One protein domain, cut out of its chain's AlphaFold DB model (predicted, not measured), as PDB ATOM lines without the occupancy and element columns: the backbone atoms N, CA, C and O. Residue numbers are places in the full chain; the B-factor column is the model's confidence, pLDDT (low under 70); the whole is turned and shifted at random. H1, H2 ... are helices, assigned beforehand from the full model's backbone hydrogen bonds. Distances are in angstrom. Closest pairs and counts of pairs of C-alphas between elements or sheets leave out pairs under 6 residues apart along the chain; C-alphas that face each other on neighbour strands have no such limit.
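What this domain is: This is residues 10 to 144 and 159 to 202 of the 436 residues of an uncharacterized protein of Pseudomonas piscis (UniProt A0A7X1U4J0). What is the overall shape? A helical hairpin, H2 and H3, is crossed by the long helix H6, with H4 beside H6 and H3 through the middle. H1 and H5 have the centres farthest from the mean of the C-alphas, 16.0 A and 23.5 A, residues 55 to 60 stick out, and residues 103 to 140, with no named element, reach from 8 to 27 A from that mean. What is it made of? The 179 printed residues, 83 in named elements and so under half, hold six named helices, H1 to H6 in order, and no named strand: all helix, compact, radius of gyration of the C-alphas 16.4 A, spans 48 by 48 by 38 A.

How they stand to each other: What comes first? H1, residues 24 to 31, is close to but not clearly touching H2, residues 39 to 54; their closest C-alphas, Leu 30 and Ala 39, are 6.3 A apart. H2 and H3, residues 61 to 82, touch as a hairpin, a shallow tilt of 20 degrees, opposite ways, closest C-alphas Gly 46 and Leu 71, 7.1 A. What touches H3 besides? H6, residues 165 to 185, touches residues 67 to 71 alone, about perpendicular at 79 degrees, closest C-alphas Val 70 and Phe 171, 6.4 A. H4, residues 91 to 102, only just touches H3, with 3 pairs of C-alphas within 8 A, closest Trp 77 and Phe 97, 7.2 A. Are the backbones regularly paired? Every O i to N i+4 pair is within hydrogen-bond range in H1, H2, H4 and H6, and 15 of 18 in H3; H5, residues 141 to 144, is too short for one.

Where its parts are: Where does H1 begin? C-alpha 24 is at (462.120, 650.517, 453.991). How long are H3 and H6? They measure 30.7 A and 30.6 A, and H6 ends with C-alpha 185 at (449.172, 645.359, 478.629).

The domain as a whole: Is anything cut? Residues 145 to 158 are not printed, a gap of 14.3 A between C-alphas 144 and 159. Where is confidence low? Nineteen residues are under 70, among them 140 to 144; the link H4 to H5 is long.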
ATOM      1  N   VAL A  10     470.341 641.174 466.579       86.06
ATOM      2  CA  VAL A  10     471.360 642.182 466.916       86.06
ATOM      3  C   VAL A  10     470.892 643.624 466.711       86.06
ATOM      4  O   VAL A  10     471.531 644.525 467.224       86.06
ATOM      5  N   LEU A  11     469.797 643.833 465.973       89.38
ATOM      6  CA  LEU A  11     469.186 645.145 465.737       89.38
ATOM      7  C   LEU A  11     467.833 645.275 466.448       89.38
ATOM      8  O   LEU A  11     467.082 646.206 466.180       89.38
ATOM      9  N   LEU A  12     467.448 644.308 467.290       89.06
ATOM     10  CA  LEU A  12     466.119 644.299 467.902       89.06
ATOM     11  C   LEU A  12     465.916 645.507 468.824       89.06
ATOM     12  O   LEU A  12     464.846 646.108 468.796       89.06
ATOM     13  N   THR A  13     466.942 645.869 469.596       86.69
ATOM     14  CA  THR A  13     466.919 647.010 470.521       86.69
ATOM     15  C   THR A  13     466.739 648.333 469.784       86.69
ATOM     16  O   THR A  13     465.922 649.141 470.207       86.69
ATOM     17  N   ASP A  14     467.380 648.500 468.623       88.12
ATOM     18  CA  ASP A  14     467.247 649.697 467.774       88.12
ATOM     19  C   ASP A  14     465.806 649.934 467.300       88.12
ATOM     20  O   ASP A  14     465.450 651.037 466.898       88.12
ATOM     21  N   HIS A  15     464.973 648.889 467.312       91.69
ATOM     22  CA  HIS A  15     463.576 648.964 466.899       91.69
ATOM     23  C   HIS A  15     462.605 649.147 468.071       91.69
ATOM     24  O   HIS A  15     461.421 649.393 467.835       91.69
ATOM     25  N   GLN A  16     463.055 649.003 469.322       89.00
ATOM     26  CA  GLN A  16     462.179 649.169 470.479       89.00
ATOM     27  C   GLN A  16     461.712 650.621 470.599       89.00
ATOM     28  O   GLN A  16     462.489 651.555 470.439       89.00
ATOM     29  N   GLY A  17     460.423 650.808 470.885       86.38
ATOM     30  CA  GLY A  17     459.818 652.139 471.000       86.38
ATOM     31  C   GLY A  17     459.498 652.821 469.666       86.38
ATOM     32  O   GLY A  17     458.748 653.793 469.666       86.38
ATOM     33  N   LEU A  18     459.975 652.297 468.531       93.06
ATOM     34  CA  LEU A  18     459.632 652.848 467.221       93.06
ATOM     35  C   LEU A  18     458.180 652.542 466.840       93.06
ATOM     36  O   LEU A  18     457.645 651.466 467.109       93.06
ATOM     37  N   GLU A  19     457.555 653.484 466.139       94.38
ATOM     38  CA  GLU A  19     456.205 653.314 465.587       94.38
ATOM     39  C   GLU A  19     456.199 652.550 464.261       94.38
ATOM     40  O   GLU A  19     455.198 651.935 463.894       94.38
ATOM     41  N   ARG A  20     457.321 652.578 463.533       95.25
ATOM     42  CA  ARG A  20     457.462 651.958 462.214       95.25
ATOM     43  C   ARG A  20     458.790 651.199 462.089       95.25
ATOM     44  O   ARG A  20     459.774 651.592 462.716       95.25
ATOM     45  N   PRO A  21     458.860 650.155 461.240       95.88
ATOM     46  CA  PRO A  21     460.108 649.449 460.960       95.88
ATOM     47  C   PRO A  21     461.175 650.371 460.369       95.88
ATOM     48  O   PRO A  21     460.856 651.232 459.545       95.88
ATOM     49  N   ILE A  22     462.447 650.141 460.716       94.31
ATOM     50  CA  ILE A  22     463.589 650.849 460.109       94.31
ATOM     51  C   ILE A  22     463.752 650.446 458.637       94.31
ATOM     52  O   ILE A  22     464.045 651.286 457.793       94.31
ATOM     53  N   ASN A  23     463.540 649.166 458.318       95.19
ATOM     54  CA  ASN A  23     463.682 648.652 456.959       95.19
ATOM     55  C   ASN A  23     462.584 649.190 456.022       95.19
ATOM     56  O   ASN A  23     461.394 648.974 456.262       95.19
ATOM     57  N   ASN A  24     463.006 649.846 454.939       94.88
ATOM     58  CA  ASN A  24     462.120 650.517 453.991       94.88
ATOM     59  C   ASN A  24     461.213 649.533 453.239       94.88
ATOM     60  O   ASN A  24     460.029 649.817 453.089       94.88
ATOM     61  N   ASP A  25     461.716 648.357 452.843       94.62
ATOM     62  CA  ASP A  25     460.905 647.332 452.168       94.62
ATOM     63  C   ASP A  25     459.796 646.793 453.083       94.62
ATOM     64  O   ASP A  25     458.670 646.577 452.635       94.62
ATOM     65  N   VAL A  26     460.099 646.559 454.367       96.38
ATOM     66  CA  VAL A  26     459.086 646.119 455.342       96.38
ATOM     67  C   VAL A  26     458.034 647.207 455.520       96.38
ATOM     68  O   VAL A  26     456.846 646.903 455.457       96.38
ATOM     69  N   ARG A  27     458.456 648.466 455.701       96.44
ATOM     70  CA  ARG A  27     457.544 649.606 455.859       96.44
ATOM     71  C   ARG A  27     456.613 649.737 454.654       96.44
ATOM     72  O   ARG A  27     455.403 649.698 454.838       96.44
ATOM     73  N   ALA A  28     457.177 649.754 453.447       96.50
ATOM     74  CA  ALA A  28     456.419 649.856 452.205       96.50
ATOM     75  C   ALA A  28     455.387 648.731 452.061       96.50
ATOM     76  O   ALA A  28     454.270 648.976 451.628       96.50
ATOM     77  N   ARG A  29     455.714 647.493 452.457       95.88
ATOM     78  CA  ARG A  29     454.745 646.388 452.414       95.88
ATOM     79  C   ARG A  29     453.658 646.496 453.481       95.88
ATOM     80  O   ARG A  29     452.533 646.091 453.206       95.88
ATOM     81  N   LEU A  30     453.963 647.017 454.668       96.50
ATOM     82  CA  LEU A  30     452.941 647.275 455.685       96.50
ATOM     83  C   LEU A  30     451.998 648.408 455.259       96.50
ATOM     84  O   LEU A  30     450.801 648.286 455.489       96.50
ATOM     85  N   ASP A  31     452.504 649.438 454.573       96.50
ATOM     86  CA  ASP A  31     451.693 650.545 454.037       96.50
ATOM     87  C   ASP A  31     450.682 650.081 452.961       96.50
ATOM     88  O   ASP A  31     449.696 650.766 452.714       96.50
ATOM     89  N   THR A  32     450.888 648.913 452.335       96.12
ATOM     90  CA  THR A  32     449.919 648.337 451.373       96.12
ATOM     91  C   THR A  32     448.749 647.598 452.022       96.12
ATOM     92  O   THR A  32     447.826 647.189 451.319       96.12
ATOM     93  N   LEU A  33     448.799 647.359 453.336       95.94
ATOM     94  CA  LEU A  33     447.728 646.675 454.054       95.94
ATOM     95  C   LEU A  33     446.603 647.654 454.392       95.94
ATOM     96  O   LEU A  33     446.840 648.843 454.586       95.94
ATOM     97  N   ASP A  34     445.384 647.127 454.508       96.19
ATOM     98  CA  ASP A  34     444.238 647.897 454.988       96.19
ATOM     99  C   ASP A  34     444.562 648.523 456.365       96.19
ATOM    100  O   ASP A  34     444.920 647.783 457.293       96.19
ATOM    101  N   PRO A  35     444.449 649.859 456.523       95.31
ATOM    102  CA  PRO A  35     444.680 650.540 457.793       95.31
ATOM    103  C   PRO A  35     443.869 649.974 458.963       95.31
ATOM    104  O   PRO A  35     444.366 649.976 460.090       95.31
ATOM    105  N   ALA A  36     442.669 649.435 458.706       96.00
ATOM    106  CA  ALA A  36     441.826 648.817 459.727       96.00
ATOM    107  C   ALA A  36     442.491 647.603 460.394       96.00
ATOM    108  O   ALA A  36     442.155 647.265 461.521       96.00
ATOM    109  N   LEU A  37     443.473 646.964 459.744       95.69
ATOM    110  CA  LEU A  37     444.215 645.822 460.289       95.69
ATOM    111  C   LEU A  37     445.291 646.214 461.314       95.69
ATOM    112  O   LEU A  37     445.933 645.328 461.890       95.69
ATOM    113  N   GLU A  38     445.522 647.517 461.510       95.56
ATOM    114  CA  GLU A  38     446.460 648.078 462.487       95.56
ATOM    115  C   GLU A  38     447.868 647.450 462.409       95.56
ATOM    116  O   GLU A  38     448.492 647.087 463.415       95.56
ATOM    117  N   ALA A  39     448.386 647.274 461.188       96.12
ATOM    118  CA  ALA A  39     449.582 646.468 460.950       96.12
ATOM    119  C   ALA A  39     450.843 647.028 461.642       96.12
ATOM    120  O   ALA A  39     451.618 646.265 462.221       96.12
ATOM    121  N   PHE A  40     451.020 648.355 461.664       96.56
ATOM    122  CA  PHE A  40     452.123 649.010 462.384       96.56
ATOM    123  C   PHE A  40     452.025 648.832 463.900       96.56
ATOM    124  O   PHE A  40     453.019 648.510 464.554       96.56
ATOM    125  N   GLN A  41     450.821 648.969 464.460       94.88
ATOM    126  CA  GLN A  41     450.595 648.774 465.888       94.88
ATOM    127  C   GLN A  41     450.887 647.325 466.296       94.88
ATOM    128  O   GLN A  41     451.598 647.071 467.269       94.88
ATOM    129  N   THR A  42     450.394 646.369 465.512       94.38
ATOM    130  CA  THR A  42     450.643 644.938 465.715       94.38
ATOM    131  C   THR A  42     452.133 644.602 465.581       94.38
ATOM    132  O   THR A  42     452.679 643.866 466.408       94.38
ATOM    133  N   TRP A  43     452.829 645.180 464.596       96.81
ATOM    134  CA  TRP A  43     454.278 645.036 464.441       96.81
ATOM    135  C   TRP A  43     455.039 645.543 465.675       96.81
ATOM    136  O   TRP A  43     455.891 644.825 466.206       96.81
ATOM    137  N   ARG A  44     454.685 646.730 466.187       96.00
ATOM    138  CA  ARG A  44     455.286 647.324 467.392       96.00
ATOM    139  C   ARG A  44     455.103 646.431 468.621       96.00
ATOM    140  O   ARG A  44     456.055 646.191 469.363       96.00
ATOM    141  N   LEU A  45     453.905 645.874 468.807       95.06
ATOM    142  CA  LEU A  45     453.627 644.906 469.874       95.06
ATOM    143  C   LEU A  45     454.491 643.642 469.741       95.06
ATOM    144  O   LEU A  45     454.997 643.132 470.741       95.06
ATOM    145  N   GLY A  46     454.720 643.170 468.513       95.94
ATOM    146  CA  GLY A  46     455.631 642.062 468.230       95.94
ATOM    147  C   GLY A  46     457.086 642.360 468.598       95.94
ATOM    148  O   GLY A  46     457.728 641.530 469.241       95.94
ATOM    149  N   ILE A  47     457.601 643.546 468.251       96.81
ATOM    150  CA  ILE A  47     458.953 643.987 468.639       96.81
ATOM    151  C   ILE A  47     459.094 644.017 470.159       96.81
ATOM    152  O   ILE A  47     460.030 643.426 470.701       96.81
ATOM    153  N   ASN A  48     458.144 644.646 470.853       95.00
ATOM    154  CA  ASN A  48     458.191 644.774 472.306       95.00
ATOM    155  C   ASN A  48     458.113 643.408 472.999       95.00
ATOM    156  O   ASN A  48     458.862 643.150 473.943       95.00
ATOM    157  N   PHE A  49     457.269 642.501 472.502       95.06
ATOM    158  CA  PHE A  49     457.223 641.130 472.993       95.06
ATOM    159  C   PHE A  49     458.543 640.390 472.764       95.06
ATOM    160  O   PHE A  49     459.074 639.798 473.700       95.06
ATOM    161  N   LEU A  50     459.095 640.426 471.547       94.50
ATOM    162  CA  LEU A  50     460.362 639.761 471.232       94.50
ATOM    163  C   LEU A  50     461.501 640.288 472.103       94.50
ATOM    164  O   LEU A  50     462.325 639.503 472.568       94.50
ATOM    165  N   ALA A  51     461.536 641.591 472.363       92.69
ATOM    166  CA  ALA A  51     462.543 642.180 473.224       92.69
ATOM    167  C   ALA A  51     462.357 641.778 474.695       92.69
ATOM    168  O   ALA A  51     463.331 641.407 475.347       92.69
ATOM    169  N   LYS A  52     461.113 641.714 475.193       91.56
ATOM    170  CA  LYS A  52     460.803 641.149 476.519       91.56
ATOM    171  C   LYS A  52     461.246 639.686 476.634       91.56
ATOM    172  O   LYS A  52     461.778 639.281 477.661       91.56
ATOM    173  N   GLN A  53     461.073 638.888 475.578       90.25
ATOM    174  CA  GLN A  53     461.559 637.502 475.547       90.25
ATOM    175  C   GLN A  53     463.090 637.420 475.644       90.25
ATOM    176  O   GLN A  53     463.601 636.489 476.261       90.25
ATOM    177  N   CYS A  54     463.817 638.394 475.082       87.12
ATOM    178  CA  CYS A  54     465.282 638.451 475.149       87.12
ATOM    179  C   CYS A  54     465.823 638.734 476.558       87.12
ATOM    180  O   CYS A  54     466.983 638.442 476.823       87.12
ATOM    181  N   GLN A  55     464.994 639.273 477.456       86.38
ATOM    182  CA  GLN A  55     465.365 639.583 478.840       86.38
ATOM    183  C   GLN A  55     465.207 638.385 479.794       86.38
ATOM    184  O   GLN A  55     465.554 638.494 480.967       86.38
ATOM    185  N   ARG A  56     464.666 637.247 479.331       85.06
ATOM    186  CA  ARG A  56     464.513 636.050 480.173       85.06
ATOM    187  C   ARG A  56     465.887 635.439 480.503       85.06
ATOM    188  O   ARG A  56     466.709 635.338 479.593       85.06
ATOM    189  N   PRO A  57     466.126 634.959 481.739       78.31
ATOM    190  CA  PRO A  57     467.404 634.347 482.120       78.31
ATOM    191  C   PRO A  57     467.808 633.159 481.238       78.31
ATOM    192  O   PRO A  57     468.981 632.983 480.930       78.31
ATOM    193  N   GLU A  58     466.840 632.363 480.774       77.56
ATOM    194  CA  GLU A  58     467.094 631.187 479.929       77.56
ATOM    195  C   GLU A  58     467.182 631.532 478.431       77.56
ATOM    196  O   GLU A  58     467.222 630.643 477.567       77.56
ATOM    197  N   PHE A  59     467.158 632.822 478.082       79.12
ATOM    198  CA  PHE A  59     467.153 633.245 476.696       79.12
ATOM    199  C   PHE A  59     468.442 632.829 475.976       79.12
ATOM    200  O   PHE A  59     469.552 632.860 476.493       79.12
ATOM    201  N   SER A  60     468.286 632.456 474.708       77.19
ATOM    202  CA  SER A  60     469.410 632.194 473.816       77.19
ATOM    203  C   SER A  60     469.057 632.698 472.419       77.19
ATOM    204  O   SER A  60     467.874 632.731 472.068       77.19
ATOM    205  N   PRO A  61     470.036 632.997 471.547       75.00
ATOM    206  CA  PRO A  61     469.754 633.380 470.160       75.00
ATOM    207  C   PRO A  61     468.895 632.353 469.399       75.00
ATOM    208  O   PRO A  61     468.236 632.677 468.408       75.00
ATOM    209  N   ARG A  62     468.875 631.095 469.861       77.50
ATOM    210  CA  ARG A  62     467.999 630.044 469.337       77.50
ATOM    211  C   ARG A  62     466.526 630.297 469.665       77.50
ATOM    212  O   ARG A  62     465.695 630.018 468.807       77.50
ATOM    213  N   HIS A  63     466.204 630.841 470.839       82.69
ATOM    214  CA  HIS A  63     464.835 631.210 471.209       82.69
ATOM    215  C   HIS A  63     464.256 632.233 470.228       82.69
ATOM    216  O   HIS A  63     463.180 632.001 469.681       82.69
ATOM    217  N   TYR A  64     465.013 633.283 469.889       86.62
ATOM    218  CA  TYR A  64     464.600 634.258 468.873       86.62
ATOM    219  C   TYR A  64     464.303 633.596 467.520       86.62
ATOM    220  O   TYR A  64     463.250 633.824 466.931       86.62
ATOM    221  N   LYS A  65     465.197 632.714 467.049       84.69
ATOM    222  CA  LYS A  65     465.027 631.980 465.780       84.69
ATOM    223  C   LYS A  65     463.804 631.053 465.756       84.69
ATOM    224  O   LYS A  65     463.395 630.656 464.671       84.69
ATOM    225  N   ILE A  66     463.261 630.686 466.917       84.88
ATOM    226  CA  ILE A  66     462.068 629.840 467.050       84.88
ATOM    227  C   ILE A  66     460.804 630.699 467.137       84.88
ATOM    228  O   ILE A  66     459.853 630.451 466.406       84.88
ATOM    229  N   VAL A  67     460.791 631.709 468.009       90.31
ATOM    230  CA  VAL A  67     459.591 632.513 468.298       90.31
ATOM    231  C   VAL A  67     459.289 633.507 467.178       90.31
ATOM    232  O   VAL A  67     458.133 633.689 466.808       90.31
ATOM    233  N   CYS A  68     460.319 634.131 466.602       92.81
ATOM    234  CA  CYS A  68     460.148 635.168 465.588       92.81
ATOM    235  C   CYS A  68     459.349 634.677 464.359       92.81
ATOM    236  O   CYS A  68     458.334 635.303 464.051       92.81
ATOM    237  N   PRO A  69     459.674 633.531 463.724       91.88
ATOM    238  CA  PRO A  69     458.880 633.036 462.599       91.88
ATOM    239  C   PRO A  69     457.438 632.660 462.959       91.88
ATOM    240  O   PRO A  69     456.560 632.742 462.100       91.88
ATOM    241  N   VAL A  70     457.168 632.262 464.210       94.19
ATOM    242  CA  VAL A  70     455.801 631.980 464.675       94.19
ATOM    243  C   VAL A  70     454.969 633.257 464.664       94.19
ATOM    244  O   VAL A  70     453.904 633.272 464.053       94.19
ATOM    245  N   LEU A  71     455.483 634.338 465.255       96.12
ATOM    246  CA  LEU A  71     454.791 635.631 465.279       96.12
ATOM    247  C   LEU A  71     454.566 636.181 463.872       96.12
ATOM    248  O   LEU A  71     453.465 636.615 463.555       96.12
ATOM    249  N   GLU A  72     455.578 636.101 463.004       95.88
ATOM    250  CA  GLU A  72     455.431 636.506 461.601       95.88
ATOM    251  C   GLU A  72     454.338 635.704 460.904       95.88
ATOM    252  O   GLU A  72     453.553 636.257 460.137       95.88
ATOM    253  N   THR A  73     454.255 634.404 461.198       95.88
ATOM    254  CA  THR A  73     453.218 633.545 460.628       95.88
ATOM    255  C   THR A  73     451.829 633.947 461.116       95.88
ATOM    256  O   THR A  73     450.914 634.049 460.302       95.88
ATOM    257  N   MET A  74     451.671 634.208 462.418       96.69
ATOM    258  CA  MET A  74     450.401 634.656 462.997       96.69
ATOM    259  C   MET A  74     449.959 635.996 462.397       96.69
ATOM    260  O   MET A  74     448.816 636.125 461.969       96.69
ATOM    261  N   MET A  75     450.866 636.974 462.314       96.44
ATOM    262  CA  MET A  75     450.572 638.312 461.790       96.44
ATOM    263  C   MET A  75     450.180 638.271 460.313       96.44
ATOM    264  O   MET A  75     449.122 638.774 459.941       96.44
ATOM    265  N   HIS A  76     450.966 637.590 459.475       96.38
ATOM    266  CA  HIS A  76     450.619 637.446 458.059       96.38
ATOM    267  C   HIS A  76     449.311 636.689 457.860       96.38
ATOM    268  O   HIS A  76     448.558 637.030 456.951       96.38
ATOM    269  N   TRP A  77     449.019 635.671 458.678       96.69
ATOM    270  CA  TRP A  77     447.750 634.949 458.571       96.69
ATOM    271  C   TRP A  77     446.581 635.864 458.943       96.69
ATOM    272  O   TRP A  77     445.601 635.921 458.201       96.69
ATOM    273  N   SER A  78     446.729 636.654 460.012       96.69
ATOM    274  CA  SER A  78     445.743 637.657 460.430       96.69
ATOM    275  C   SER A  78     445.401 638.622 459.298       96.69
ATOM    276  O   SER A  78     444.231 638.839 459.004       96.69
ATOM    277  N   TRP A  79     446.419 639.177 458.635       96.50
ATOM    278  CA  TRP A  79     446.228 640.243 457.651       96.50
ATOM    279  C   TRP A  79     445.869 639.739 456.257       96.50
ATOM    280  O   TRP A  79     445.041 640.338 455.583       96.50
ATOM    281  N   SER A  80     446.514 638.662 455.804       93.88
ATOM    282  CA  SER A  80     446.431 638.210 454.407       93.88
ATOM    283  C   SER A  80     445.415 637.099 454.172       93.88
ATOM    284  O   SER A  80     445.147 636.780 453.019       93.88
ATOM    285  N   ILE A  81     444.947 636.432 455.231       94.88
ATOM    286  CA  ILE A  81     444.030 635.290 455.117       94.88
ATOM    287  C   ILE A  81     442.758 635.569 455.905       94.88
ATOM    288  O   ILE A  81     441.665 635.446 455.363       94.88
ATOM    289  N   ARG A  82     442.893 635.956 457.177       96.00
ATOM    290  CA  ARG A  82     441.736 636.211 458.035       96.00
ATOM    291  C   ARG A  82     441.139 637.608 457.853       96.00
ATOM    292  O   ARG A  82     439.974 637.793 458.181       96.00
ATOM    293  N   HIS A  83     441.922 638.557 457.335       96.12
ATOM    294  CA  HIS A  83     441.563 639.973 457.191       96.12
ATOM    295  C   HIS A  83     440.997 640.577 458.479       96.12
ATOM    296  O   HIS A  83     439.991 641.279 458.470       96.12
ATOM    297  N   LYS A  84     441.650 640.276 459.605       95.56
ATOM    298  CA  LYS A  84     441.206 640.709 460.929       95.56
ATOM    299  C   LYS A  84     442.353 641.344 461.714       95.56
ATOM    300  O   LYS A  84     443.486 640.845 461.614       95.56
ATOM    301  N   PRO A  85     442.098 642.401 462.507       91.94
ATOM    302  CA  PRO A  85     443.089 642.942 463.422       91.94
ATOM    303  C   PRO A  85     443.527 641.873 464.414       91.94
ATOM    304  O   PRO A  85     442.723 641.105 464.949       91.94
ATOM    305  N   PHE A  86     444.826 641.827 464.680       86.00
ATOM    306  CA  PHE A  86     445.413 640.786 465.521       86.00
ATOM    307  C   PHE A  86     444.820 640.770 466.938       86.00
ATOM    308  O   PHE A  86     444.678 639.729 467.575       86.00
ATOM    309  N   LEU A  87     444.453 641.952 467.426       87.62
ATOM    310  CA  LEU A  87     443.972 642.193 468.779       87.62
ATOM    311  C   LEU A  87     442.503 641.809 469.001       87.62
ATOM    312  O   LEU A  87     442.034 641.853 470.136       87.62
ATOM    313  N   GLU A  88     441.796 641.429 467.939       91.06
ATOM    314  CA  GLU A  88     440.390 641.018 467.976       91.06
ATOM    315  C   GLU A  88     440.204 639.501 467.859       91.06
ATOM    316  O   GLU A  88     439.071 639.013 467.749       91.06
ATOM    317  N   TRP A  89     441.303 638.743 467.833       93.50
ATOM    318  CA  TRP A  89     441.250 637.291 467.730       93.50
ATOM    319  C   TRP A  89     440.452 636.676 468.874       93.50
ATOM    320  O   TRP A  89     440.684 636.958 470.048       93.50
ATOM    321  N   GLN A  90     439.546 635.785 468.495       93.50
ATOM    322  CA  GLN A  90     438.775 634.931 469.387       93.50
ATOM    323  C   GLN A  90     439.286 633.488 469.311       93.50
ATOM    324  O   GLN A  90     440.135 633.150 468.481       93.50
ATOM    325  N   GLU A  91     438.750 632.608 470.160       94.75
ATOM    326  CA  GLU A  91     439.105 631.180 470.149       94.75
ATOM    327  C   GLU A  91     438.919 630.548 468.757       94.75
ATOM    328  O   GLU A  91     439.749 629.756 468.306       94.75
ATOM    329  N   THR A  92     437.852 630.923 468.048       95.44
ATOM    330  CA  THR A  92     437.569 630.444 466.690       95.44
ATOM    331  C   THR A  92     438.682 630.820 465.714       95.44
ATOM    332  O   THR A  92     439.147 629.958 464.968       95.44
ATOM    333  N   ASP A  93     439.179 632.057 465.788       96.44
ATOM    334  CA  ASP A  93     440.285 632.542 464.959       96.44
ATOM    335  C   ASP A  93     441.581 631.776 465.271       96.44
ATOM    336  O   ASP A  93     442.255 631.295 464.359       96.44
ATOM    337  N   ALA A  94     441.907 631.572 466.554       96.69
ATOM    338  CA  ALA A  94     443.077 630.785 466.946       96.69
ATOM    339  C   ALA A  94     442.973 629.323 466.485       96.69
ATOM    340  O   ALA A  94     443.960 628.738 466.033       96.69
ATOM    341  N   ARG A  95     441.782 628.718 466.546       97.19
ATOM    342  CA  ARG A  95     441.555 627.345 466.079       97.19
ATOM    343  C   ARG A  95     441.726 627.227 464.564       97.19
ATOM    344  O   ARG A  95     442.359 626.276 464.102       97.19
ATOM    345  N   GLU A  96     441.206 628.176 463.793       96.88
ATOM    346  CA  GLU A  96     441.407 628.238 462.339       96.88
ATOM    347  C   GLU A  96     442.874 628.461 461.972       96.88
ATOM    348  O   GLU A  96     443.413 627.744 461.125       96.88
ATOM    349  N   PHE A  97     443.554 629.371 462.670       96.94
ATOM    350  CA  PHE A  97     444.988 629.583 462.525       96.94
ATOM    351  C   PHE A  97     445.785 628.298 462.784       96.94
ATOM    352  O   PHE A  97     446.674 627.941 462.007       96.94
ATOM    353  N   MET A  98     445.449 627.555 463.842       97.00
ATOM    354  CA  MET A  98     446.121 626.295 464.151       97.00
ATOM    355  C   MET A  98     445.861 625.219 463.087       97.00
ATOM    356  O   MET A  98     446.781 624.494 462.710       97.00
ATOM    357  N   ARG A  99     444.651 625.140 462.519       94.44
ATOM    358  CA  ARG A  99     444.385 624.256 461.366       94.44
ATOM    359  C   ARG A  99     445.228 624.652 460.153       94.44
ATOM    360  O   ARG A  99     445.817 623.782 459.510       94.44
ATOM    361  N   PHE A 100     445.342 625.951 459.884       93.81
ATOM    362  CA  PHE A 100     446.164 626.481 458.800       93.81
ATOM    363  C   PHE A 100     447.653 626.161 458.985       93.81
ATOM    364  O   PHE A 100     448.290 625.643 458.070       93.81
ATOM    365  N   VAL A 101     448.224 626.407 460.170       92.94
ATOM    366  CA  VAL A 101     449.666 626.209 460.397       92.94
ATOM    367  C   VAL A 101     450.071 624.731 460.364       92.94
ATOM    368  O   VAL A 101     451.211 624.391 460.019       92.94
ATOM    369  N   MET A 102     449.139 623.838 460.700       91.56
ATOM    370  CA  MET A 102     449.362 622.403 460.582       91.56
ATOM    371  C   MET A 102     449.353 621.950 459.122       91.56
ATOM    372  O   MET A 102     450.111 621.042 458.795       91.56
ATOM    373  N   ARG A 103     448.619 622.620 458.225       89.12
ATOM    374  CA  ARG A 103     448.540 622.303 456.787       89.12
ATOM    375  C   ARG A 103     448.891 623.508 455.907       89.12
ATOM    376  O   ARG A 103     448.097 623.953 455.083       89.12
ATOM    377  N   LEU A 104     450.099 624.044 456.091       85.00
ATOM    378  CA  LEU A 104     450.544 625.239 455.372       85.00
ATOM    379  C   LEU A 104     450.647 625.008 453.856       85.00
ATOM    380  O   LEU A 104     451.229 624.004 453.433       85.00
ATOM    381  N   PRO A 105     450.194 625.965 453.028       86.12
ATOM    382  CA  PRO A 105     450.445 625.922 451.595       86.12
ATOM    383  C   PRO A 105     451.941 626.096 451.301       86.12
ATOM    384  O   PRO A 105     452.682 626.736 452.054       86.12
ATOM    385  N   ILE A 106     452.398 625.564 450.160       81.81
ATOM    386  CA  ILE A 106     453.825 625.561 449.781       81.81
ATOM    387  C   ILE A 106     454.425 626.972 449.710       81.81
ATOM    388  O   ILE A 106     455.610 627.181 449.954       81.81
ATOM    389  N   SER A 107     453.577 627.966 449.458       86.75
ATOM    390  CA  SER A 107     453.905 629.384 449.457       86.75
ATOM    391  C   SER A 107     454.332 629.948 450.815       86.75
ATOM    392  O   SER A 107     454.808 631.079 450.846       86.75
ATOM    393  N   TRP A 108     454.209 629.195 451.910       90.62
ATOM    394  CA  TRP A 108     454.633 629.564 453.269       90.62
ATOM    395  C   TRP A 108     455.795 628.713 453.787       90.62
ATOM    396  O   TRP A 108     456.235 628.888 454.926       90.62
ATOM    397  N   ILE A 109     456.310 627.806 452.951       86.81
ATOM    398  CA  ILE A 109     457.302 626.810 453.340       86.81
ATOM    399  C   ILE A 109     458.581 626.973 452.509       86.81
ATOM    400  O   ILE A 109     458.553 627.025 451.284       86.81
ATOM    401  N   SER A 110     459.729 627.017 453.181       82.75
ATOM    402  CA  SER A 110     461.057 626.944 452.568       82.75
ATOM    403  C   SER A 110     461.646 625.544 452.738       82.75
ATOM    404  O   SER A 110     461.504 624.916 453.789       82.75
ATOM    405  N   LYS A 111     462.364 625.076 451.714       74.25
ATOM    406  CA  LYS A 111     463.092 623.799 451.732       74.25
ATOM    407  C   LYS A 111     464.421 623.898 452.491       74.25
ATOM    408  O   LYS A 111     464.761 623.010 453.260       74.25
ATOM    409  N   THR A 112     465.165 624.986 452.316       66.38
ATOM    410  CA  THR A 112     466.572 625.076 452.750       66.38
ATOM    411  C   THR A 112     466.835 626.119 453.836       66.38
ATOM    412  O   THR A 112     467.944 626.174 454.355       66.38
ATOM    413  N   GLY A 113     465.823 626.895 454.248       68.12
ATOM    414  CA  GLY A 113     465.989 627.943 455.259       68.12
ATOM    415  C   GLY A 113     466.818 629.108 454.721       68.12
ATOM    416  O   GLY A 113     467.962 629.302 455.120       68.12
ATOM    417  N   GLY A 114     466.240 629.863 453.783       70.19
ATOM    418  CA  GLY A 114     466.892 631.028 453.181       70.19
ATOM    419  C   GLY A 114     467.168 632.156 454.182       70.19
ATOM    420  O   GLY A 114     466.560 632.231 455.250       70.19
ATOM    421  N   THR A 115     468.069 633.073 453.823       84.06
ATOM    422  CA  THR A 115     468.286 634.306 454.594       84.06
ATOM    423  C   THR A 115     467.031 635.179 454.553       84.06
ATOM    424  O   THR A 115     466.334 635.190 453.544       84.06
ATOM    425  N   ARG A 116     466.722 635.908 455.631       89.75
ATOM    426  CA  ARG A 116     465.539 636.795 455.701       89.75
ATOM    427  C   ARG A 116     465.696 638.013 454.785       89.75
ATOM    428  O   ARG A 116     464.822 638.322 453.982       89.75
ATOM    429  N   TYR A 117     466.866 638.634 454.849       89.38
ATOM    430  CA  TYR A 117     467.254 639.779 454.031       89.38
ATOM    431  C   TYR A 117     468.417 639.375 453.122       89.38
ATOM    432  O   TYR A 117     469.206 638.487 453.473       89.38
ATOM    433  N   LEU A 118     468.506 639.973 451.936       85.06
ATOM    434  CA  LEU A 118     469.592 639.688 451.003       85.06
ATOM    435  C   LEU A 118     470.885 640.354 451.488       85.06
ATOM    436  O   LEU A 118     470.912 641.531 451.846       85.06
ATOM    437  N   LEU A 119     471.967 639.578 451.505       65.94
ATOM    438  CA  LEU A 119     473.303 640.055 451.839       65.94
ATOM    439  C   LEU A 119     473.949 640.634 450.577       65.94
ATOM    440  O   LEU A 119     474.547 639.903 449.796       65.94
ATOM    441  N   LYS A 120     473.857 641.950 450.392       55.38
ATOM    442  CA  LYS A 120     474.956 642.690 449.760       55.38
ATOM    443  C   LYS A 120     475.737 643.390 450.883       55.38
ATOM    444  O   LYS A 120     475.137 643.839 451.858       55.38
ATOM    445  N   THR A 121     477.065 643.346 450.806       57.25
ATOM    446  CA  THR A 121     478.064 643.808 451.797       57.25
ATOM    447  C   THR A 121     477.739 645.148 452.467       57.25
ATOM    448  O   THR A 121     477.223 646.026 451.794       57.25
ATOM    449  N   LYS A 122     478.086 645.298 453.764       61.25
ATOM    450  CA  LYS A 122     478.098 646.521 454.621       61.25
ATOM    451  C   LYS A 122     476.952 647.551 454.475       61.25
ATOM    452  O   LYS A 122     477.053 648.636 455.029       61.25
ATOM    453  N   THR A 123     475.856 647.237 453.793       68.44
ATOM    454  CA  THR A 123     474.718 648.150 453.664       68.44
ATOM    455  C   THR A 123     473.967 648.273 454.982       68.44
ATOM    456  O   THR A 123     473.836 647.302 455.740       68.44
ATOM    457  N   GLU A 124     473.462 649.472 455.253       84.81
ATOM    458  CA  GLU A 124     472.601 649.741 456.398       84.81
ATOM    459  C   GLU A 124     471.324 648.906 456.325       84.81
ATOM    460  O   GLU A 124     470.781 648.645 455.249       84.81
ATOM    461  N   PHE A 125     470.814 648.482 457.481       89.31
ATOM    462  CA  PHE A 125     469.616 647.643 457.537       89.31
ATOM    463  C   PHE A 125     468.384 648.309 456.906       89.31
ATOM    464  O   PHE A 125     467.556 647.603 456.325       89.31
ATOM    465  N   ALA A 126     468.294 649.642 456.957       89.69
ATOM    466  CA  ALA A 126     467.199 650.421 456.381       89.69
ATOM    467  C   ALA A 126     466.968 650.128 454.888       89.69
ATOM    468  O   ALA A 126     465.823 650.037 454.450       89.69
ATOM    469  N   VAL A 127     468.043 649.904 454.125       89.31
ATOM    470  CA  VAL A 127     468.008 649.712 452.662       89.31
ATOM    471  C   VAL A 127     468.232 648.261 452.230       89.31
ATOM    472  O   VAL A 127     468.381 647.982 451.041       89.31
ATOM    473  N   LYS A 128     468.284 647.305 453.172       88.62
ATOM    474  CA  LYS A 128     468.481 645.891 452.823       88.62
ATOM    475  C   LYS A 128     467.223 645.303 452.189       88.62
ATOM    476  O   LYS A 128     466.197 645.245 452.870       88.62
ATOM    477  N   PRO A 129     467.303 644.772 450.957       90.94
ATOM    478  CA  PRO A 129     466.131 644.218 450.315       90.94
ATOM    479  C   PRO A 129     465.702 642.908 450.976       90.94
ATOM    480  O   PRO A 129     466.529 642.084 451.402       90.94
ATOM    481  N   ILE A 130     464.391 642.698 451.033       92.25
ATOM    482  CA  ILE A 130     463.807 641.442 451.506       92.25
ATOM    483  C   ILE A 130     464.192 640.298 450.560       92.25
ATOM    484  O   ILE A 130     464.119 640.411 449.335       92.25
ATOM    485  N   ASN A 131     464.547 639.138 451.118       90.44
ATOM    486  CA  ASN A 131     464.711 637.940 450.306       90.44
ATOM    487  C   ASN A 131     463.341 637.370 449.913       90.44
ATOM    488  O   ASN A 131     462.695 636.679 450.698       90.44
ATOM    489  N   ASN A 132     462.928 637.573 448.662       88.69
ATOM    490  CA  ASN A 132     461.655 637.058 448.140       88.69
ATOM    491  C   ASN A 132     461.537 635.517 448.158       88.69
ATOM    492  O   ASN A 132     460.431 634.984 448.035       88.69
ATOM    493  N   LYS A 133     462.645 634.780 448.329       86.81
ATOM    494  CA  LYS A 133     462.652 633.314 448.498       86.81
ATOM    495  C   LYS A 133     462.504 632.873 449.959       86.81
ATOM    496  O   LYS A 133     462.342 631.681 450.220       86.81
ATOM    497  N   TRP A 134     462.577 633.799 450.915       89.94
ATOM    498  CA  TRP A 134     462.410 633.486 452.329       89.94
ATOM    499  C   TRP A 134     460.971 633.085 452.640       89.94
ATOM    500  O   TRP A 134     460.030 633.638 452.075       89.94
ATOM    501  N   ARG A 135     460.801 632.133 453.559       90.00
ATOM    502  CA  ARG A 135     459.504 631.725 454.101       90.00
ATOM    503  C   ARG A 135     459.624 631.496 455.607       90.00
ATOM    504  O   ARG A 135     460.693 631.058 456.040       90.00
ATOM    505  N   PRO A 136     458.553 631.739 456.385       88.31
ATOM    506  CA  PRO A 136     458.605 631.633 457.840       88.31
ATOM    507  C   PRO A 136     458.844 630.201 458.320       88.31
ATOM    508  O   PRO A 136     459.566 629.988 459.291       88.31
ATOM    509  N   ILE A 137     458.297 629.201 457.623       88.00
ATOM    510  CA  ILE A 137     458.423 627.802 458.031       88.00
ATOM    511  C   ILE A 137     459.418 627.069 457.150       88.00
ATOM    512  O   ILE A 137     459.343 627.122 455.927       88.00
ATOM    513  N   VAL A 138     460.341 626.336 457.771       82.50
ATOM    514  CA  VAL A 138     461.310 625.497 457.059       82.50
ATOM    515  C   VAL A 138     460.916 624.033 457.203       82.50
ATOM    516  O   VAL A 138     460.889 623.504 458.313       82.50
ATOM    517  N   ARG A 139     460.666 623.353 456.080       79.25
ATOM    518  CA  ARG A 139     460.464 621.897 456.033       79.25
ATOM    519  C   ARG A 139     461.482 621.270 455.089       79.25
ATOM    520  O   ARG A 139     461.244 621.140 453.892       79.25
ATOM    521  N   LYS A 140     462.617 620.858 455.662       68.31
ATOM    522  CA  LYS A 140     463.752 620.281 454.919       68.31
ATOM    523  C   LYS A 140     463.388 619.036 454.113       68.31
ATOM    524  O   LYS A 140     463.893 618.859 453.021       68.31
ATOM    525  N   GLN A 141     462.440 618.245 454.598       64.00
ATOM    526  CA  GLN A 141     462.022 616.991 453.963       64.00
ATOM    527  C   GLN A 141     461.280 617.185 452.628       64.00
ATOM    528  O   GLN A 141     461.163 616.246 451.852       64.00
ATOM    529  N   LEU A 142     460.806 618.400 452.316       61.03
ATOM    530  CA  LEU A 142     460.299 618.721 450.974       61.03
ATOM    531  C   LEU A 142     461.433 618.915 449.947       61.03
ATOM    532  O   LEU A 142     461.161 619.027 448.750       61.03
ATOM    533  N   ALA A 143     462.691 619.012 450.390       52.62
ATOM    534  CA  ALA A 143     463.858 619.009 449.511       52.62
ATOM    535  C   ALA A 143     464.148 617.603 448.968       52.62
ATOM    536  O   ALA A 143     464.461 617.476 447.786       52.62
ATOM    537  N   ASP A 144     463.945 616.574 449.797       46.72
ATOM    538  CA  ASP A 144     464.265 615.178 449.472       46.72
ATOM    539  C   ASP A 144     463.357 614.618 448.363       46.72
ATOM    540  O   ASP A 144     463.812 613.860 447.514       46.72
ATOM    541  N   ASP A 159     450.937 613.270 453.670       56.75
ATOM    542  CA  ASP A 159     451.236 613.536 455.091       56.75
ATOM    543  C   ASP A 159     452.380 614.547 455.308       56.75
ATOM    544  O   ASP A 159     452.521 615.147 456.375       56.75
ATOM    545  N   PHE A 160     453.205 614.793 454.286       57.19
ATOM    546  CA  PHE A 160     454.273 615.797 454.285       57.19
ATOM    547  C   PHE A 160     453.767 617.246 454.391       57.19
ATOM    548  O   PHE A 160     454.510 618.132 454.838       57.19
ATOM    549  N   ALA A 161     452.508 617.498 454.016       64.69
ATOM    550  CA  ALA A 161     451.841 618.780 454.222       64.69
ATOM    551  C   ALA A 161     451.437 619.000 455.690       64.69
ATOM    552  O   ALA A 161     451.237 620.150 456.089       64.69
ATOM    553  N   LEU A 162     451.419 617.954 456.520       81.12
ATOM    554  CA  LEU A 162     451.034 618.040 457.924       81.12
ATOM    555  C   LEU A 162     452.229 618.386 458.839       81.12
ATOM    556  O   LEU A 162     453.355 617.913 458.657       81.12
ATOM    557  N   GLY A 163     452.001 619.261 459.819       81.75
ATOM    558  CA  GLY A 163     452.989 619.653 460.827       81.75
ATOM    559  C   GLY A 163     453.311 618.522 461.810       81.75
ATOM    560  O   GLY A 163     452.502 617.627 462.041       81.75
ATOM    561  N   THR A 164     454.498 618.558 462.421       86.44
ATOM    562  CA  THR A 164     454.882 617.604 463.479       86.44
ATOM    563  C   THR A 164     454.286 617.995 464.836       86.44
ATOM    564  O   THR A 164     453.892 619.142 465.038       86.44
ATOM    565  N   VAL A 165     454.309 617.080 465.813       86.62
ATOM    566  CA  VAL A 165     453.950 617.389 467.213       86.62
ATOM    567  C   VAL A 165     454.776 618.558 467.758       86.62
ATOM    568  O   VAL A 165     454.235 619.463 468.380       86.62
ATOM    569  N   GLN A 166     456.080 618.597 467.467       86.12
ATOM    570  CA  GLN A 166     456.943 619.698 467.902       86.12
ATOM    571  C   GLN A 166     456.519 621.043 467.293       86.12
ATOM    572  O   GLN A 166     456.554 622.063 467.980       86.12
ATOM    573  N   HIS A 167     456.119 621.047 466.017       88.69
ATOM    574  CA  HIS A 167     455.582 622.230 465.340       88.69
ATOM    575  C   HIS A 167     454.279 622.691 466.002       88.69
ATOM    576  O   HIS A 167     454.162 623.859 466.359       88.69
ATOM    577  N   LEU A 168     453.353 621.765 466.270       92.50
ATOM    578  CA  LEU A 168     452.105 622.043 466.982       92.50
ATOM    579  C   LEU A 168     452.358 622.670 468.362       92.50
ATOM    580  O   LEU A 168     451.832 623.738 468.670       92.50
ATOM    581  N   THR A 169     453.195 622.029 469.185       92.06
ATOM    582  CA  THR A 169     453.523 622.501 470.538       92.06
ATOM    583  C   THR A 169     454.167 623.883 470.514       92.06
ATOM    584  O   THR A 169     453.853 624.717 471.361       92.06
ATOM    585  N   MET A 170     455.048 624.143 469.544       92.19
ATOM    586  CA  MET A 170     455.689 625.446 469.378       92.19
ATOM    587  C   MET A 170     454.654 626.548 469.126       92.19
ATOM    588  O   MET A 170     454.668 627.551 469.832       92.19
ATOM    589  N   PHE A 171     453.751 626.345 468.164       95.50
ATOM    590  CA  PHE A 171     452.736 627.334 467.797       95.50
ATOM    591  C   PHE A 171     451.716 627.575 468.913       95.50
ATOM    592  O   PHE A 171     451.443 628.730 469.231       95.50
ATOM    593  N   LEU A 172     451.224 626.517 469.567       96.38
ATOM    594  CA  LEU A 172     450.325 626.655 470.718       96.38
ATOM    595  C   LEU A 172     450.988 627.433 471.858       96.38
ATOM    596  O   LEU A 172     450.397 628.364 472.397       96.38
ATOM    597  N   ARG A 173     452.228 627.076 472.218       95.06
ATOM    598  CA  ARG A 173     452.953 627.743 473.306       95.06
ATOM    599  C   ARG A 173     453.208 629.213 472.991       95.06
ATOM    600  O   ARG A 173     452.880 630.062 473.809       95.06
ATOM    601  N   SER A 174     453.765 629.515 471.819       94.44
ATOM    602  CA  SER A 174     454.089 630.894 471.445       94.44
ATOM    603  C   SER A 174     452.839 631.754 471.244       94.44
ATOM    604  O   SER A 174     452.865 632.923 471.614       94.44
ATOM    605  N   GLY A 175     451.736 631.179 470.746       95.38
ATOM    606  CA  GLY A 175     450.435 631.848 470.700       95.38
ATOM    607  C   GLY A 175     449.953 632.239 472.096       95.38
ATOM    608  O   GLY A 175     449.683 633.413 472.339       95.38
ATOM    609  N   ARG A 176     449.953 631.294 473.048       95.50
ATOM    610  CA  ARG A 176     449.590 631.575 474.449       95.50
ATOM    611  C   ARG A 176     450.471 632.652 475.068       95.50
ATOM    612  O   ARG A 176     449.951 633.611 475.621       95.50
ATOM    613  N   GLU A 177     451.791 632.516 474.956       94.25
ATOM    614  CA  GLU A 177     452.738 633.480 475.524       94.25
ATOM    615  C   GLU A 177     452.544 634.890 474.960       94.25
ATOM    616  O   GLU A 177     452.600 635.860 475.716       94.25
ATOM    617  N   PHE A 178     452.310 635.011 473.651       94.38
ATOM    618  CA  PHE A 178     452.109 636.309 473.021       94.38
ATOM    619  C   PHE A 178     450.782 636.942 473.436       94.38
ATOM    620  O   PHE A 178     450.770 638.093 473.860       94.38
ATOM    621  N   PHE A 179     449.678 636.195 473.400       93.88
ATOM    622  CA  PHE A 179     448.381 636.722 473.818       93.88
ATOM    623  C   PHE A 179     448.345 637.052 475.317       93.88
ATOM    624  O   PHE A 179     447.866 638.120 475.679       93.88
ATOM    625  N   ASN A 180     448.977 636.250 476.181       92.94
ATOM    626  CA  ASN A 180     449.157 636.595 477.598       92.94
ATOM    627  C   ASN A 180     449.924 637.910 477.781       92.94
ATOM    628  O   ASN A 180     449.590 638.707 478.653       92.94
ATOM    629  N   TYR A 181     450.942 638.161 476.952       92.69
ATOM    630  CA  TYR A 181     451.636 639.446 476.949       92.69
ATOM    631  C   TYR A 181     450.712 640.601 476.541       92.69
ATOM    632  O   TYR A 181     450.733 641.638 477.197       92.69
ATOM    633  N   LEU A 182     449.894 640.425 475.501       90.81
ATOM    634  CA  LEU A 182     448.950 641.451 475.047       90.81
ATOM    635  C   LEU A 182     447.892 641.772 476.111       90.81
ATOM    636  O   LEU A 182     447.587 642.944 476.319       90.81
ATOM    637  N   TYR A 183     447.377 640.763 476.816       86.88
ATOM    638  CA  TYR A 183     446.434 640.979 477.915       86.88
ATOM    639  C   TYR A 183     447.088 641.617 479.129       86.88
ATOM    640  O   TYR A 183     446.498 642.500 479.721       86.88
ATOM    641  N   ALA A 184     448.334 641.284 479.463       88.19
ATOM    642  CA  ALA A 184     449.033 641.986 480.539       88.19
ATOM    643  C   ALA A 184     449.197 643.501 480.271       88.19
ATOM    644  O   ALA A 184     449.394 644.264 481.211       88.19
ATOM    645  N   LEU A 185     449.135 643.940 479.006       86.62
ATOM    646  CA  LEU A 185     449.172 645.359 478.629       86.62
ATOM    647  C   LEU A 185     447.799 646.036 478.631       86.62
ATOM    648  O   LEU A 185     447.721 647.255 478.764       86.62
ATOM    649  N   ARG A 186     446.725 645.275 478.419       75.50
ATOM    650  CA  ARG A 186     445.357 645.787 478.382       75.50
ATOM    651  C   ARG A 186     444.750 645.507 479.746       75.50
ATOM    652  O   ARG A 186     444.556 644.360 480.098       75.50
ATOM    653  N   THR A 187     444.406 646.527 480.515       61.38
ATOM    654  CA  THR A 187     443.759 646.398 481.840       61.38
ATOM    655  C   THR A 187     442.372 645.725 481.813       61.38
ATOM    656  O   THR A 187     441.638 645.774 482.795       61.38
ATOM    657  N   THR A 188     441.995 645.103 480.697       59.81
ATOM    658  CA  THR A 188     440.778 644.329 480.501       59.81
ATOM    659  C   THR A 188     441.083 642.834 480.545       59.81
ATOM    660  O   THR A 188     442.172 642.386 480.190       59.81
ATOM    661  N   THR A 189     440.078 642.042 480.917       56.16
ATOM    662  CA  THR A 189     440.187 640.587 481.104       56.16
ATOM    663  C   THR A 189     439.596 639.767 479.938       56.16
ATOM    664  O   THR A 189     438.702 638.956 480.181       56.16
ATOM    665  N   PRO A 190     439.991 639.921 478.655       67.19
ATOM    666  CA  PRO A 190     439.622 638.917 477.667       67.19
ATOM    667  C   PRO A 190     440.392 637.617 477.925       67.19
ATOM    668  O   PRO A 190     441.573 637.618 478.273       67.19
ATOM    669  N   MET A 191     439.702 636.498 477.735       82.75
ATOM    670  CA  MET A 191     440.281 635.162 477.811       82.75
ATOM    671  C   MET A 191     441.204 634.924 476.611       82.75
ATOM    672  O   MET A 191     440.889 635.328 475.491       82.75
ATOM    673  N   ASN A 192     442.346 634.267 476.827       91.56
ATOM    674  CA  ASN A 192     443.309 634.044 475.756       91.56
ATOM    675  C   ASN A 192     442.779 633.046 474.720       91.56
ATOM    676  O   ASN A 192     442.406 631.927 475.087       91.56
ATOM    677  N   PRO A 193     442.784 633.396 473.417       94.00
ATOM    678  CA  PRO A 193     442.161 632.576 472.387       94.00
ATOM    679  C   PRO A 193     442.860 631.222 472.196       94.00
ATOM    680  O   PRO A 193     442.294 630.340 471.561       94.00
ATOM    681  N   PHE A 194     444.060 631.020 472.754       95.69
ATOM    682  CA  PHE A 194     444.790 629.748 472.717       95.69
ATOM    683  C   PHE A 194     444.617 628.868 473.970       95.69
ATOM    684  O   PHE A 194     445.127 627.740 473.984       95.69
ATOM    685  N   ASP A 195     443.945 629.336 475.025       94.00
ATOM    686  CA  ASP A 195     443.859 628.595 476.295       94.00
ATOM    687  C   ASP A 195     442.957 627.362 476.192       94.00
ATOM    688  O   ASP A 195     443.313 626.287 476.681       94.00
ATOM    689  N   ALA A 196     441.834 627.476 475.481       92.38
ATOM    690  CA  ALA A 196     440.894 626.371 475.289       92.38
ATOM    691  C   ALA A 196     441.411 625.279 474.328       92.38
ATOM    692  O   ALA A 196     440.914 624.149 474.337       92.38
ATOM    693  N   LEU A 197     442.416 625.589 473.502       95.44
ATOM    694  CA  LEU A 197     442.930 624.692 472.466       95.44
ATOM    695  C   LEU A 197     443.806 623.599 473.082       95.44
ATOM    696  O   LEU A 197     444.747 623.885 473.824       95.44
ATOM    697  N   LYS A 198     443.566 622.337 472.719       92.94
ATOM    698  CA  LYS A 198     444.357 621.194 473.203       92.94
ATOM    699  C   LYS A 198     445.121 620.544 472.058       92.94
ATOM    700  O   LYS A 198     444.656 620.515 470.926       92.94
ATOM    701  N   SER A 199     446.285 619.956 472.349       89.56
ATOM    702  CA  SER A 199     447.103 619.291 471.319       89.56
ATOM    703  C   SER A 199     446.350 618.174 470.587       89.56
ATOM    704  O   SER A 199     446.579 617.953 469.407       89.56
ATOM    705  N   ARG A 200     445.428 617.496 471.284       89.88
ATOM    706  CA  ARG A 200     444.573 616.433 470.732       89.88
ATOM    707  C   ARG A 200     443.529 616.925 469.726       89.88
ATOM    708  O   ARG A 200     442.946 616.106 469.033       89.88
ATOM    709  N   ASP A 201     443.291 618.234 469.655       91.19
ATOM    710  CA  ASP A 201     442.295 618.822 468.754       91.19
ATOM    711  C   ASP A 201     442.815 618.934 467.311       91.19
ATOM    712  O   ASP A 201     442.075 619.344 466.414       91.19
ATOM    713  N   PHE A 202     444.096 618.623 467.080       91.88
ATOM    714  CA  PHE A 202     444.767 618.828 465.805       91.88
ATOM    715  C   PHE A 202     445.442 617.552 465.327       91.88
ATOM    716  O   PHE A 202     446.191 616.903 466.058       91.88
TER     717      PHE A 202